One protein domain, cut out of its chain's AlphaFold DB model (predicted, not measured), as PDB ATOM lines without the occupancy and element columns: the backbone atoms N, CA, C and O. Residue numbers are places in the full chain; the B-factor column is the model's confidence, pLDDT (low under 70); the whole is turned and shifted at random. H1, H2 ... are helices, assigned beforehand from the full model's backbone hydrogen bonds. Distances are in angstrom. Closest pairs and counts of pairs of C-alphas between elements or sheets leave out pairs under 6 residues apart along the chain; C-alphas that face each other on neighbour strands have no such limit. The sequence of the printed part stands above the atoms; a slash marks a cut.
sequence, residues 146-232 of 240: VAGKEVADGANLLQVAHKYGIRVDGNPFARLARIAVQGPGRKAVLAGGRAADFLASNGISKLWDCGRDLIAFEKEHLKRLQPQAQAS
ATOM      1  N   VAL A 146     131.479  83.818 104.237       96.88
ATOM      2  CA  VAL A 146     130.502  84.068 103.169       96.88
ATOM      3  C   VAL A 146     129.811  82.786 102.706       96.88
ATOM      4  O   VAL A 146     128.601  82.808 102.492       96.88
ATOM      5  N   ALA A 147     130.519  81.655 102.619       97.06
ATOM      6  CA  ALA A 147     129.914  80.401 102.168       97.06
ATOM      7  C   ALA A 147     128.827  79.917 103.142       97.06
ATOM      8  O   ALA A 147     127.723  79.560 102.728       97.06
ATOM      9  N   GLY A 148     129.108  79.955 104.450       97.50
ATOM     10  CA  GLY A 148     128.122  79.603 105.472       97.50
ATOM     11  C   GLY A 148     126.918  80.535 105.464       97.50
ATOM     12  O   GLY A 148     125.787  80.067 105.588       97.50
ATOM     13  N   LYS A 149     127.149  81.836 105.260       97.94
ATOM     14  CA  LYS A 149     126.074  82.823 105.143       97.94
ATOM     15  C   LYS A 149     125.175  82.552 103.934       97.94
ATOM     16  O   LYS A 149     123.966  82.484 104.107       97.94
ATOM     17  N   GLU A 150     125.740  82.325 102.748       98.06
ATOM     18  CA  GLU A 150     124.944  82.028 101.546       98.06
ATOM     19  C   GLU A 150     124.069  80.786 101.729       98.06
ATOM     20  O   GLU A 150     122.889  80.799 101.380       98.06
ATOM     21  N   VAL A 151     124.613  79.725 102.332       97.81
ATOM     22  CA  VAL A 151     123.824  78.530 102.659       97.81
ATOM     23  C   VAL A 151     122.740  78.848 103.688       97.81
ATOM     24  O   VAL A 151     121.608  78.406 103.524       97.81
ATOM     25  N   ALA A 152     123.045  79.621 104.732       97.50
ATOM     26  CA  ALA A 152     122.053  80.024 105.733       97.50
ATOM     27  C   ALA A 152     120.905  80.854 105.124       97.50
ATOM     28  O   ALA A 152     119.752  80.715 105.552       97.50
ATOM     29  N   ASP A 153     121.211  81.648 104.097       97.12
ATOM     30  CA  ASP A 153     120.262  82.452 103.325       97.12
ATOM     31  C   ASP A 153     119.452  81.617 102.309       97.12
ATOM     32  O   ASP A 153     118.489  82.112 101.725       97.12
ATOM     33  N   GLY A 154     119.772  80.327 102.149       95.44
ATOM     34  CA  GLY A 154     119.010  79.382 101.328       95.44
ATOM     35  C   GLY A 154     119.635  79.035  99.982       95.44
ATOM     36  O   GLY A 154     118.986  78.357  99.184       95.44
ATOM     37  N   ALA A 155     120.875  79.454  99.716       97.06
ATOM     38  CA  ALA A 155     121.596  78.999  98.535       97.06
ATOM     39  C   ALA A 155     121.817  77.477  98.574       97.06
ATOM     40  O   ALA A 155     121.961  76.870  99.640       97.06
ATOM     41  N   ASN A 156     121.860  76.853  97.395       95.81
ATOM     42  CA  ASN A 156     122.073  75.415  97.283       95.81
ATOM     43  C   ASN A 156     123.478  75.030  97.773       95.81
ATOM     44  O   ASN A 156     124.482  75.569  97.301       95.81
ATOM     45  N   LEU A 157     123.541  74.049  98.675       95.94
ATOM     46  CA  LEU A 157     124.777  73.620  99.328       95.94
ATOM     47  C   LEU A 157     125.891  73.239  98.338       95.94
ATOM     48  O   LEU A 157     127.032  73.668  98.502       95.94
ATOM     49  N   LEU A 158     125.570  72.444  97.313       95.50
ATOM     50  CA  LEU A 158     126.555  71.952  96.344       95.50
ATOM     51  C   LEU A 158     127.103  73.088  95.481       95.50
ATOM     52  O   LEU A 158     128.301  73.134  95.204       95.50
ATOM     53  N   GLN A 159     126.237  74.023  95.086       96.44
ATOM     54  CA  GLN A 159     126.640  75.196  94.313       96.44
ATOM     55  C   GLN A 159     127.570  76.101  95.121       96.44
ATOM     56  O   GLN A 159     128.589  76.544  94.595       96.44
ATOM     57  N   VAL A 160     127.261  76.330  96.402       97.56
ATOM     58  CA  VAL A 160     128.127  77.099  97.304       97.56
ATOM     59  C   VAL A 160     129.474  76.397  97.482       97.56
ATOM     60  O   VAL A 160     130.516  77.032  97.327       97.56
ATOM     61  N   ALA A 161     129.478  75.090  97.753       96.19
ATOM     62  CA  ALA A 161     130.717  74.334  97.916       96.19
ATOM     63  C   ALA A 161     131.602  74.418  96.663       96.19
ATOM     64  O   ALA A 161     132.787  74.727  96.764       96.19
ATOM     65  N   HIS A 162     131.014  74.247  95.477       96.44
ATOM     66  CA  HIS A 162     131.722  74.403  94.210       96.44
ATOM     67  C   HIS A 162     132.269  75.827  94.021       96.44
ATOM     68  O   HIS A 162     133.455  75.998  93.739       96.44
ATOM     69  N   LYS A 163     131.429  76.853  94.222       97.38
ATOM     70  CA  LYS A 163     131.785  78.274  94.069       97.38
ATOM     71  C   LYS A 163     132.992  78.665  94.921       97.38
ATOM     72  O   LYS A 163     133.903  79.320  94.422       97.38
ATOM     73  N   TYR A 164     133.017  78.232  96.178       96.88
ATOM     74  CA  TYR A 164     134.091  78.559  97.119       96.88
ATOM     75  C   TYR A 164     135.221  77.525  97.150       96.88
ATOM     76  O   TYR A 164     136.180  77.697  97.895       96.88
ATOM     77  N   GLY A 165     135.152  76.472  96.330       95.31
ATOM     78  CA  GLY A 165     136.209  75.464  96.224       95.31
ATOM     79  C   GLY A 165     136.305  74.523  97.428       95.31
ATOM     80  O   GLY A 165     137.367  73.952  97.655       95.31
ATOM     81  N   ILE A 166     135.216  74.351  98.179       95.00
ATOM     82  CA  ILE A 166     135.138  73.497  99.368       95.00
ATOM     83  C   ILE A 166     134.908  72.045  98.938       95.00
ATOM     84  O   ILE A 166     133.986  71.746  98.175       95.00
ATOM     85  N   ARG A 167     135.736  71.129  99.438       93.06
ATOM     86  CA  ARG A 167     135.638  69.690  99.165       93.06
ATOM     87  C   ARG A 167     134.397  69.058  99.786       93.06
ATOM     88  O   ARG A 167     134.078  69.321 100.940       93.06
ATOM     89  N   VAL A 168     133.729  68.187  99.032       90.62
ATOM     90  CA  VAL A 168     132.444  67.566  99.415       90.62
ATOM     91  C   VAL A 168     132.574  66.380 100.378       90.62
ATOM     92  O   VAL A 168     131.580  65.929 100.939       90.62
ATOM     93  N   ASP A 169     133.788  65.881 100.581       83.44
ATOM     94  CA  ASP A 169     134.131  64.701 101.380       83.44
ATOM     95  C   ASP A 169     134.784  65.040 102.734       83.44
ATOM     96  O   ASP A 169     135.230  64.147 103.448       83.44
ATOM     97  N   GLY A 170     134.802  66.320 103.126       85.25
ATOM     98  CA  GLY A 170     135.479  66.790 104.337       85.25
ATOM     99  C   GLY A 170     134.575  67.373 105.429       85.25
ATOM    100  O   GLY A 170     133.419  67.754 105.214       85.25
ATOM    101  N   ASN A 171     135.166  67.544 106.617       90.06
ATOM    102  CA  ASN A 171     134.555  68.219 107.768       90.06
ATOM    103  C   ASN A 171     133.976  69.618 107.449       90.06
ATOM    104  O   ASN A 171     132.878  69.920 107.935       90.06
ATOM    105  N   PRO A 172     134.624  70.474 106.627       93.31
ATOM    106  CA  PRO A 172     134.055  71.770 106.256       93.31
ATOM    107  C   PRO A 172     132.707  71.654 105.529       93.31
ATOM    108  O   PRO A 172     131.754  72.357 105.872       93.31
ATOM    109  N   PHE A 173     132.572  70.720 104.585       94.31
ATOM    110  CA  PHE A 173     131.307  70.508 103.883       94.31
ATOM    111  C   PHE A 173     130.237  69.894 104.786       94.31
ATOM    112  O   PHE A 173     129.087  70.338 104.755       94.31
ATOM    113  N   ALA A 174     130.601  68.965 105.675       93.06
ATOM    114  CA  ALA A 174     129.682  68.467 106.700       93.06
ATOM    115  C   ALA A 174     129.149  69.604 107.597       93.06
ATOM    116  O   ALA A 174     127.974  69.615 107.975       93.06
ATOM    117  N   ARG A 175     129.985  70.603 107.909       94.94
ATOM    118  CA  ARG A 175     129.572  71.797 108.659       94.94
ATOM    119  C   ARG A 175     128.623  72.689 107.852       94.94
ATOM    120  O   ARG A 175     127.624  73.131 108.419       94.94
ATOM    121  N   LEU A 176     128.852  72.896 106.552       95.44
ATOM    122  CA  LEU A 176     127.874  73.576 105.689       95.44
ATOM    123  C   LEU A 176     126.544  72.817 105.605       95.44
ATOM    124  O   LEU A 176     125.484  73.434 105.687       95.44
ATOM    125  N   ALA A 177     126.579  71.486 105.508       96.50
ATOM    126  CA  ALA A 177     125.373  70.662 105.487       96.50
ATOM    127  C   ALA A 177     124.538  70.837 106.766       96.50
ATOM    128  O   ALA A 177     123.314  70.954 106.693       96.50
ATOM    129  N   ARG A 178     125.184  70.945 107.939       96.31
ATOM    130  CA  ARG A 178     124.491  71.280 109.196       96.31
ATOM    131  C   ARG A 178     123.811  72.648 109.128       96.31
ATOM    132  O   ARG A 178     122.660  72.745 109.544       96.31
ATOM    133  N   ILE A 179     124.480  73.672 108.592       97.19
ATOM    134  CA  ILE A 179     123.896  75.016 108.416       97.19
ATOM    135  C   ILE A 179     122.662  74.942 107.502       97.19
ATOM    136  O   ILE A 179     121.594  75.433 107.874       97.19
ATOM    137  N   ALA A 180     122.779  74.262 106.355       97.25
ATOM    138  CA  ALA A 180     121.687  74.073 105.399       97.25
ATOM    139  C   ALA A 180     120.475  73.389 106.043       97.25
ATOM    140  O   ALA A 180     119.340  73.832 105.885       97.25
ATOM    141  N   VAL A 181     120.715  72.318 106.803       96.88
ATOM    142  CA  VAL A 181     119.668  71.569 107.502       96.88
ATOM    143  C   VAL A 181     118.998  72.415 108.580       96.88
ATOM    144  O   VAL A 181     117.769  72.473 108.633       96.88
ATOM    145  N   GLN A 182     119.780  73.051 109.454       95.75
ATOM    146  CA  GLN A 182     119.255  73.761 110.621       95.75
ATOM    147  C   GLN A 182     118.511  75.045 110.244       95.75
ATOM    148  O   GLN A 182     117.555  75.406 110.933       95.75
ATOM    149  N   GLY A 183     118.915  75.710 109.161       96.00
ATOM    150  CA  GLY A 183     118.247  76.896 108.636       96.00
ATOM    151  C   GLY A 183     117.224  76.549 107.546       96.00
ATOM    152  O   GLY A 183     116.082  76.205 107.872       96.00
ATOM    153  N   PRO A 184     117.586  76.665 106.254       96.81
ATOM    154  CA  PRO A 184     116.655  76.480 105.138       96.81
ATOM    155  C   PRO A 184     115.896  75.150 105.145       96.81
ATOM    156  O   PRO A 184     114.702  75.138 104.860       96.81
ATOM    157  N   GLY A 185     116.543  74.044 105.518       96.88
ATOM    158  CA  GLY A 185     115.926  72.717 105.535       96.88
ATOM    159  C   GLY A 185     114.753  72.632 106.506       96.88
ATOM    160  O   GLY A 185     113.651  72.240 106.124       96.88
ATOM    161  N   ARG A 186     114.949  73.067 107.757       97.25
ATOM    162  CA  ARG A 186     113.858  73.144 108.742       97.25
ATOM    163  C   ARG A 186     112.762  74.112 108.311       97.25
ATOM    164  O   ARG A 186     111.590  73.784 108.471       97.25
ATOM    165  N   LYS A 187     113.114  75.268 107.735       97.25
ATOM    166  CA  LYS A 187     112.125  76.218 107.189       97.25
ATOM    167  C   LYS A 187     111.278  75.578 106.086       97.25
ATOM    168  O   LYS A 187     110.061  75.724 106.108       97.25
ATOM    169  N   ALA A 188     111.899  74.832 105.172       96.69
ATOM    170  CA  ALA A 188     111.197  74.122 104.108       96.69
ATOM    171  C   ALA A 188     110.220  73.080 104.673       96.69
ATOM    172  O   ALA A 188     109.076  73.023 104.234       96.69
ATOM    173  N   VAL A 189     110.633  72.318 105.691       96.75
ATOM    174  CA  VAL A 189     109.758  71.351 106.377       96.75
ATOM    175  C   VAL A 189     108.571  72.036 107.057       96.75
ATOM    176  O   VAL A 189     107.439  71.581 106.918       96.75
ATOM    177  N   LEU A 190     108.804  73.150 107.754       96.00
ATOM    178  CA  LEU A 190     107.735  73.928 108.393       96.00
ATOM    179  C   LEU A 190     106.748  74.529 107.380       96.00
ATOM    180  O   LEU A 190     105.583  74.725 107.707       96.00
ATOM    181  N   ALA A 191     107.196  74.796 106.152       95.25
ATOM    182  CA  ALA A 191     106.344  75.229 105.047       95.25
ATOM    183  C   ALA A 191     105.593  74.069 104.357       95.25
ATOM    184  O   ALA A 191     104.910  74.292 103.359       95.25
ATOM    185  N   GLY A 192     105.716  72.835 104.861       94.88
ATOM    186  CA  GLY A 192     105.072  71.638 104.309       94.88
ATOM    187  C   GLY A 192     105.926  70.848 103.313       94.88
ATOM    188  O   GLY A 192     105.448  69.869 102.741       94.88
ATOM    189  N   GLY A 193     107.182  71.241 103.098       95.81
ATOM    190  CA  GLY A 193     108.136  70.487 102.288       95.81
ATOM    191  C   GLY A 193     108.583  69.181 102.955       95.81
ATOM    192  O   GLY A 193     108.525  69.016 104.173       95.81
ATOM    193  N   ARG A 194     109.078  68.239 102.150       96.69
ATOM    194  CA  ARG A 194     109.612  66.954 102.627       96.69
ATOM    195  C   ARG A 194     111.097  67.090 102.940       96.69
ATOM    196  O   ARG A 194     111.859  67.588 102.107       96.69
ATOM    197  N   ALA A 195     111.552  66.558 104.078       96.12
ATOM    198  CA  ALA A 195     112.979  66.563 104.407       96.12
ATOM    199  C   ALA A 195     113.793  65.806 103.350       96.12
ATOM    200  O   ALA A 195     114.872  66.239 102.962       96.12
ATOM    201  N   ALA A 196     113.261  64.686 102.852       95.19
ATOM    202  CA  ALA A 196     113.935  63.861 101.852       95.19
ATOM    203  C   ALA A 196     114.257  64.625 100.555       95.19
ATOM    204  O   ALA A 196     115.348  64.440 100.016       95.19
ATOM    205  N   ASP A 197     113.349  65.489 100.099       95.50
ATOM    206  CA  ASP A 197     113.508  66.249  98.853       95.50
ATOM    207  C   ASP A 197     114.536  67.373  99.034       95.50
ATOM    208  O   ASP A 197     115.400  67.593  98.178       95.50
ATOM    209  N   PHE A 198     114.515  68.035 100.197       96.25
ATOM    210  CA  PHE A 198     115.529  69.026 100.560       96.25
ATOM    211  C   PHE A 198     116.932  68.407 100.634       96.25
ATOM    212  O   PHE A 198     117.886  68.956 100.086       96.25
ATOM    213  N   LEU A 199     117.067  67.245 101.283       95.25
ATOM    214  CA  LEU A 199     118.348  66.546 101.405       95.25
ATOM    215  C   LEU A 199     118.882  66.111 100.034       95.25
ATOM    216  O   LEU A 199     120.048  66.359  99.733       95.25
ATOM    217  N   ALA A 200     118.028  65.529  99.187       93.94
ATOM    218  CA  ALA A 200     118.411  65.084  97.850       93.94
ATOM    219  C   ALA A 200     118.884  66.249  96.965       93.94
ATOM    220  O   ALA A 200     119.946  66.164  96.354       93.94
ATOM    221  N   SER A 201     118.142  67.360  96.947       93.06
ATOM    222  CA  SER A 201     118.494  68.544  96.148       93.06
ATOM    223  C   SER A 201     119.769  69.255  96.617       93.06
ATOM    224  O   SER A 201     120.415  69.938  95.824       93.06
ATOM    225  N   ASN A 202     120.166  69.075  97.880       93.00
ATOM    226  CA  ASN A 202     121.398  69.634  98.439       93.00
ATOM    227  C   ASN A 202     122.553  68.621  98.506       93.00
ATOM    228  O   ASN A 202     123.600  68.942  99.057       93.00
ATOM    229  N   GLY A 203     122.384  67.403  97.975       89.44
ATOM    230  CA  GLY A 203     123.415  66.360  98.031       89.44
ATOM    231  C   GLY A 203     123.756  65.894  99.450       89.44
ATOM    232  O   GLY A 203     124.848  65.385  99.684       89.44
ATOM    233  N   ILE A 204     122.847  66.073 100.410       89.62
ATOM    234  CA  ILE A 204     123.060  65.675 101.801       89.62
ATOM    235  C   ILE A 204     122.569  64.240 101.973       89.62
ATOM    236  O   ILE A 204     121.391  63.931 101.780       89.62
ATOM    237  N   SER A 205     123.472  63.346 102.373       85.75
ATOM    238  CA  SER A 205     123.105  61.959 102.645       85.75
ATOM    239  C   SER A 205     122.192  61.854 103.868       85.75
ATOM    240  O   SER A 205     122.437  62.450 104.917       85.75
ATOM    241  N   LYS A 206     121.175  60.992 103.775       76.94
ATOM    242  CA  LYS A 206     120.311  60.628 104.913       76.94
ATOM    243  C   LYS A 206     121.072  59.882 106.018       76.94
ATOM    244  O   LYS A 206     120.555  59.746 107.122       76.94
ATOM    245  N   LEU A 207     122.268  59.373 105.714       69.56
ATOM    246  CA  LEU A 207     123.135  58.669 106.662       69.56
ATOM    247  C   LEU A 207     124.019  59.615 107.478       69.56
ATOM    248  O   LEU A 207     124.654  59.169 108.431       69.56
ATOM    249  N   TRP A 208     124.067  60.899 107.130       86.56
ATOM    250  CA  TRP A 208     124.754  61.893 107.945       86.56
ATOM    251  C   TRP A 208     123.880  62.288 109.128       86.56
ATOM    252  O   TRP A 208     122.652  62.300 109.009       86.56
ATOM    253  N   ASP A 209     124.504  62.652 110.249       90.69
ATOM    254  CA  ASP A 209     123.786  63.073 111.461       90.69
ATOM    255  C   ASP A 209     122.773  64.178 111.155       90.69
ATOM    256  O   ASP A 209     121.589  64.035 111.439       90.69
ATOM    257  N   CYS A 210     123.198  65.218 110.430       89.62
ATOM    258  CA  CYS A 210     122.309  66.312 110.040       89.62
ATOM    259  C   CYS A 210     121.138  65.859 109.146       89.62
ATOM    260  O   CYS A 210     120.025  66.364 109.278       89.62
ATOM    261  N   GLY A 211     121.343  64.876 108.265       92.25
ATOM    262  CA  GLY A 211     120.270  64.308 107.451       92.25
ATOM    263  C   GLY A 211     119.235  63.573 108.304       92.25
ATOM    264  O   GLY A 211     118.029  63.776 108.135       92.25
ATOM    265  N   ARG A 212     119.699  62.763 109.265       94.25
ATOM    266  CA  ARG A 212     118.829  62.092 110.242       94.25
ATOM    267  C   ARG A 212     118.053  63.094 111.089       94.25
ATOM    268  O   ARG A 212     116.847  62.913 111.261       94.25
ATOM    269  N   ASP A 213     118.712  64.152 111.549       95.44
ATOM    270  CA  ASP A 213     118.100  65.198 112.367       95.44
ATOM    271  C   ASP A 213     116.941  65.885 111.640       95.44
ATOM    272  O   ASP A 213     115.883  66.105 112.233       95.44
ATOM    273  N   LEU A 214     117.097  66.196 110.347       96.69
ATOM    274  CA  LEU A 214     116.025  66.830 109.576       96.69
ATOM    275  C   LEU A 214     114.824  65.895 109.381       96.69
ATOM    276  O   LEU A 214     113.678  66.327 109.490       96.69
ATOM    277  N   ILE A 215     115.076  64.607 109.132       96.31
ATOM    278  CA  ILE A 215     114.018  63.596 108.993       96.31
ATOM    279  C   ILE A 215     113.283  63.391 110.324       96.31
ATOM    280  O   ILE A 215     112.058  63.257 110.345       96.31
ATOM    281  N   ALA A 216     114.013  63.347 111.439       95.94
ATOM    282  CA  ALA A 216     113.424  63.254 112.769       95.94
ATOM    283  C   ALA A 216     112.552  64.483 113.069       95.94
ATOM    284  O   ALA A 216     111.413  64.329 113.513       95.94
ATOM    285  N   PHE A 217     113.048  65.677 112.732       97.12
ATOM    286  CA  PHE A 217     112.313  66.931 112.859       97.12
ATOM    287  C   PHE A 217     111.010  66.937 112.039       97.12
ATOM    288  O   PHE A 217     109.960  67.272 112.582       97.12
ATOM    289  N   GLU A 218     111.032  66.502 110.771       97.06
ATOM    290  CA  GLU A 218     109.816  66.366 109.947       97.06
ATOM    291  C   GLU A 218     108.791  65.430 110.601       97.06
ATOM    292  O   GLU A 218     107.617  65.779 110.724       97.06
ATOM    293  N   LYS A 219     109.226  64.252 111.068       95.69
ATOM    294  CA  LYS A 219     108.334  63.286 111.732       95.69
ATOM    295  C   LYS A 219     107.682  63.875 112.980       95.69
ATOM    296  O   LYS A 219     106.498  63.643 113.214       95.69
ATOM    297  N   GLU A 220     108.443  64.601 113.792       95.06
ATOM    298  CA  GLU A 220     107.913  65.259 114.985       95.06
ATOM    299  C   GLU A 220     106.924  66.373 114.623       95.06
ATOM    300  O   GLU A 220     105.850  66.460 115.219       95.06
ATOM    301  N   HIS A 221     107.241  67.182 113.611       93.75
ATOM    302  CA  HIS A 221     106.357  68.242 113.138       93.75
ATOM    303  C   HIS A 221     105.015  67.687 112.635       93.75
ATOM    304  O   HIS A 221     103.959  68.142 113.076       93.75
ATOM    305  N   LEU A 222     105.036  66.632 111.812       91.81
ATOM    306  CA  LEU A 222     103.825  65.966 111.316       91.81
ATOM    307  C   LEU A 222     102.968  65.379 112.447       91.81
ATOM    308  O   LEU A 222     101.743  65.489 112.411       91.81
ATOM    309  N   LYS A 223     103.593  64.802 113.484       92.12
ATOM    310  CA  LYS A 223     102.872  64.307 114.669       92.12
ATOM    311  C   LYS A 223     102.115  65.415 115.400       92.12
ATOM    312  O   LYS A 223     101.057  65.138 115.944       92.12
ATOM    313  N   ARG A 224     102.624  66.651 115.424       89.62
ATOM    314  CA  ARG A 224     101.953  67.787 116.086       89.62
ATOM    315  C   ARG A 224     100.749  68.310 115.298       89.62
ATOM    316  O   ARG A 224      99.826  68.846 115.903       89.62
ATOM    317  N   LEU A 225     100.732  68.121 113.979       85.88
ATOM    318  CA  LEU A 225      99.618  68.533 113.119       85.88
ATOM    319  C   LEU A 225      98.421  67.562 113.188       85.88
ATOM    320  O   LEU A 225      97.275  67.987 113.058       85.88
ATOM    321  N   GLN A 226      98.654  66.268 113.444       74.06
ATOM    322  CA  GLN A 226      97.589  65.248 113.491       74.06
ATOM    323  C   GLN A 226      96.528  65.458 114.604       74.06
ATOM    324  O   GLN A 226      95.341  65.328 114.300       74.06
ATOM    325  N   PRO A 227      96.874  65.833 115.854       63.69
ATOM    326  CA  PRO A 227      95.895  66.124 116.906       63.69
ATOM    327  C   PRO A 227      94.974  67.311 116.585       63.69
ATOM    328  O   PRO A 227      93.804  67.309 116.963       63.69
ATOM    329  N   GLN A 228      95.472  68.320 115.861       55.75
ATOM    330  CA  GLN A 228      94.689  69.512 115.513       55.75
ATOM    331  C   GLN A 228      93.624  69.225 114.444       55.75
ATOM    332  O   GLN A 228      92.539  69.805 114.485       55.75
ATOM    333  N   ALA A 229      93.878  68.276 113.539       54.81
ATOM    334  CA  ALA A 229      92.905  67.859 112.529       54.81
ATOM    335  C   ALA A 229      91.692  67.116 113.130       54.81
ATOM    336  O   ALA A 229      90.581  67.232 112.612       54.81
ATOM    337  N   GLN A 230      91.882  66.391 114.240       52.34
ATOM    338  CA  GLN A 230      90.815  65.633 114.910       52.34
ATOM    339  C   GLN A 230      89.931  66.505 115.822       52.34
ATOM    340  O   GLN A 230      88.734  66.246 115.943       52.34
ATOM    341  N   ALA A 231      90.474  67.577 116.412       52.09
ATOM    342  CA  ALA A 231      89.689  68.524 117.209       52.09
ATOM    343  C   ALA A 231      88.738  69.380 116.344       52.09
ATOM    344  O   ALA A 231      87.617  69.676 116.754       52.09
ATOM    345  N   SER A 232      89.143  69.725 115.115       52.66
ATOM    346  CA  SER A 232      88.313  70.516 114.193       52.66
ATOM    347  C   SER A 232      87.130  69.742 113.591       52.66
ATOM    348  O   SER A 232      86.206  70.366 113.076       52.66
TER     349      SER A 232
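AT A GLANCE: This is residues 146 to 232 of the 240 residues of an uncharacterized protein of Mitsuaria sp. 7 (UniProt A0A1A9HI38). Two long helices, H3 and H5, run side by side the same way but staggered, with the small hairpin H1 and H2 packed on H3. H4 packs on both long helices; residues 223 to 232 of H5 stick out as an arm. The printed part has 87 residues with five named helices, H1 to H5, and no named strand: all helix, only just compact, close to loose, radius of gyration of the C-alphas 14.2 A, spans 51 by 24 by 16 A.

HOW THE PARTS SIT: Start at H1, residues 146 to 152; it touches residues 176 to 184 alone of H3, residues 171 to 190, the closest C-alphas being Val 151 and Ala 180, 5.7 A. H2, residues 157 to 164, makes a hairpin with H1, closest C-alphas Leu 157 and Val 151, 6.0 A. H4, residues 195 to 201, touches residues 185 to 189 alone of H3, closest C-alphas Ala 195 and Val 189, 6.1 A. H5, residues 209 to 232, touches H3 with residues 210 to 221 alone, at a shallow tilt of 10 degrees, closest C-alphas Cys 210 and Arg 178, 5.5 A. Every O i to N i+4 pair is within hydrogen-bond range in H1, H2 and H4, against 14 of 16 in H3 and 17 of 20 in H5.

IN THESE COORDINATES: Find C-alpha 146 at (130.502, 84.068, 103.169), where H1 begins. H3 runs 27.4 A, with a kink of 32 degrees near residue 181; H5 runs 36.3 A to C-alpha 232 at (88.313, 70.516, 114.193).

THE WHOLE: The printed part has no cut and no long link; pLDDT is under 70 at residues 207 and 227 to 232.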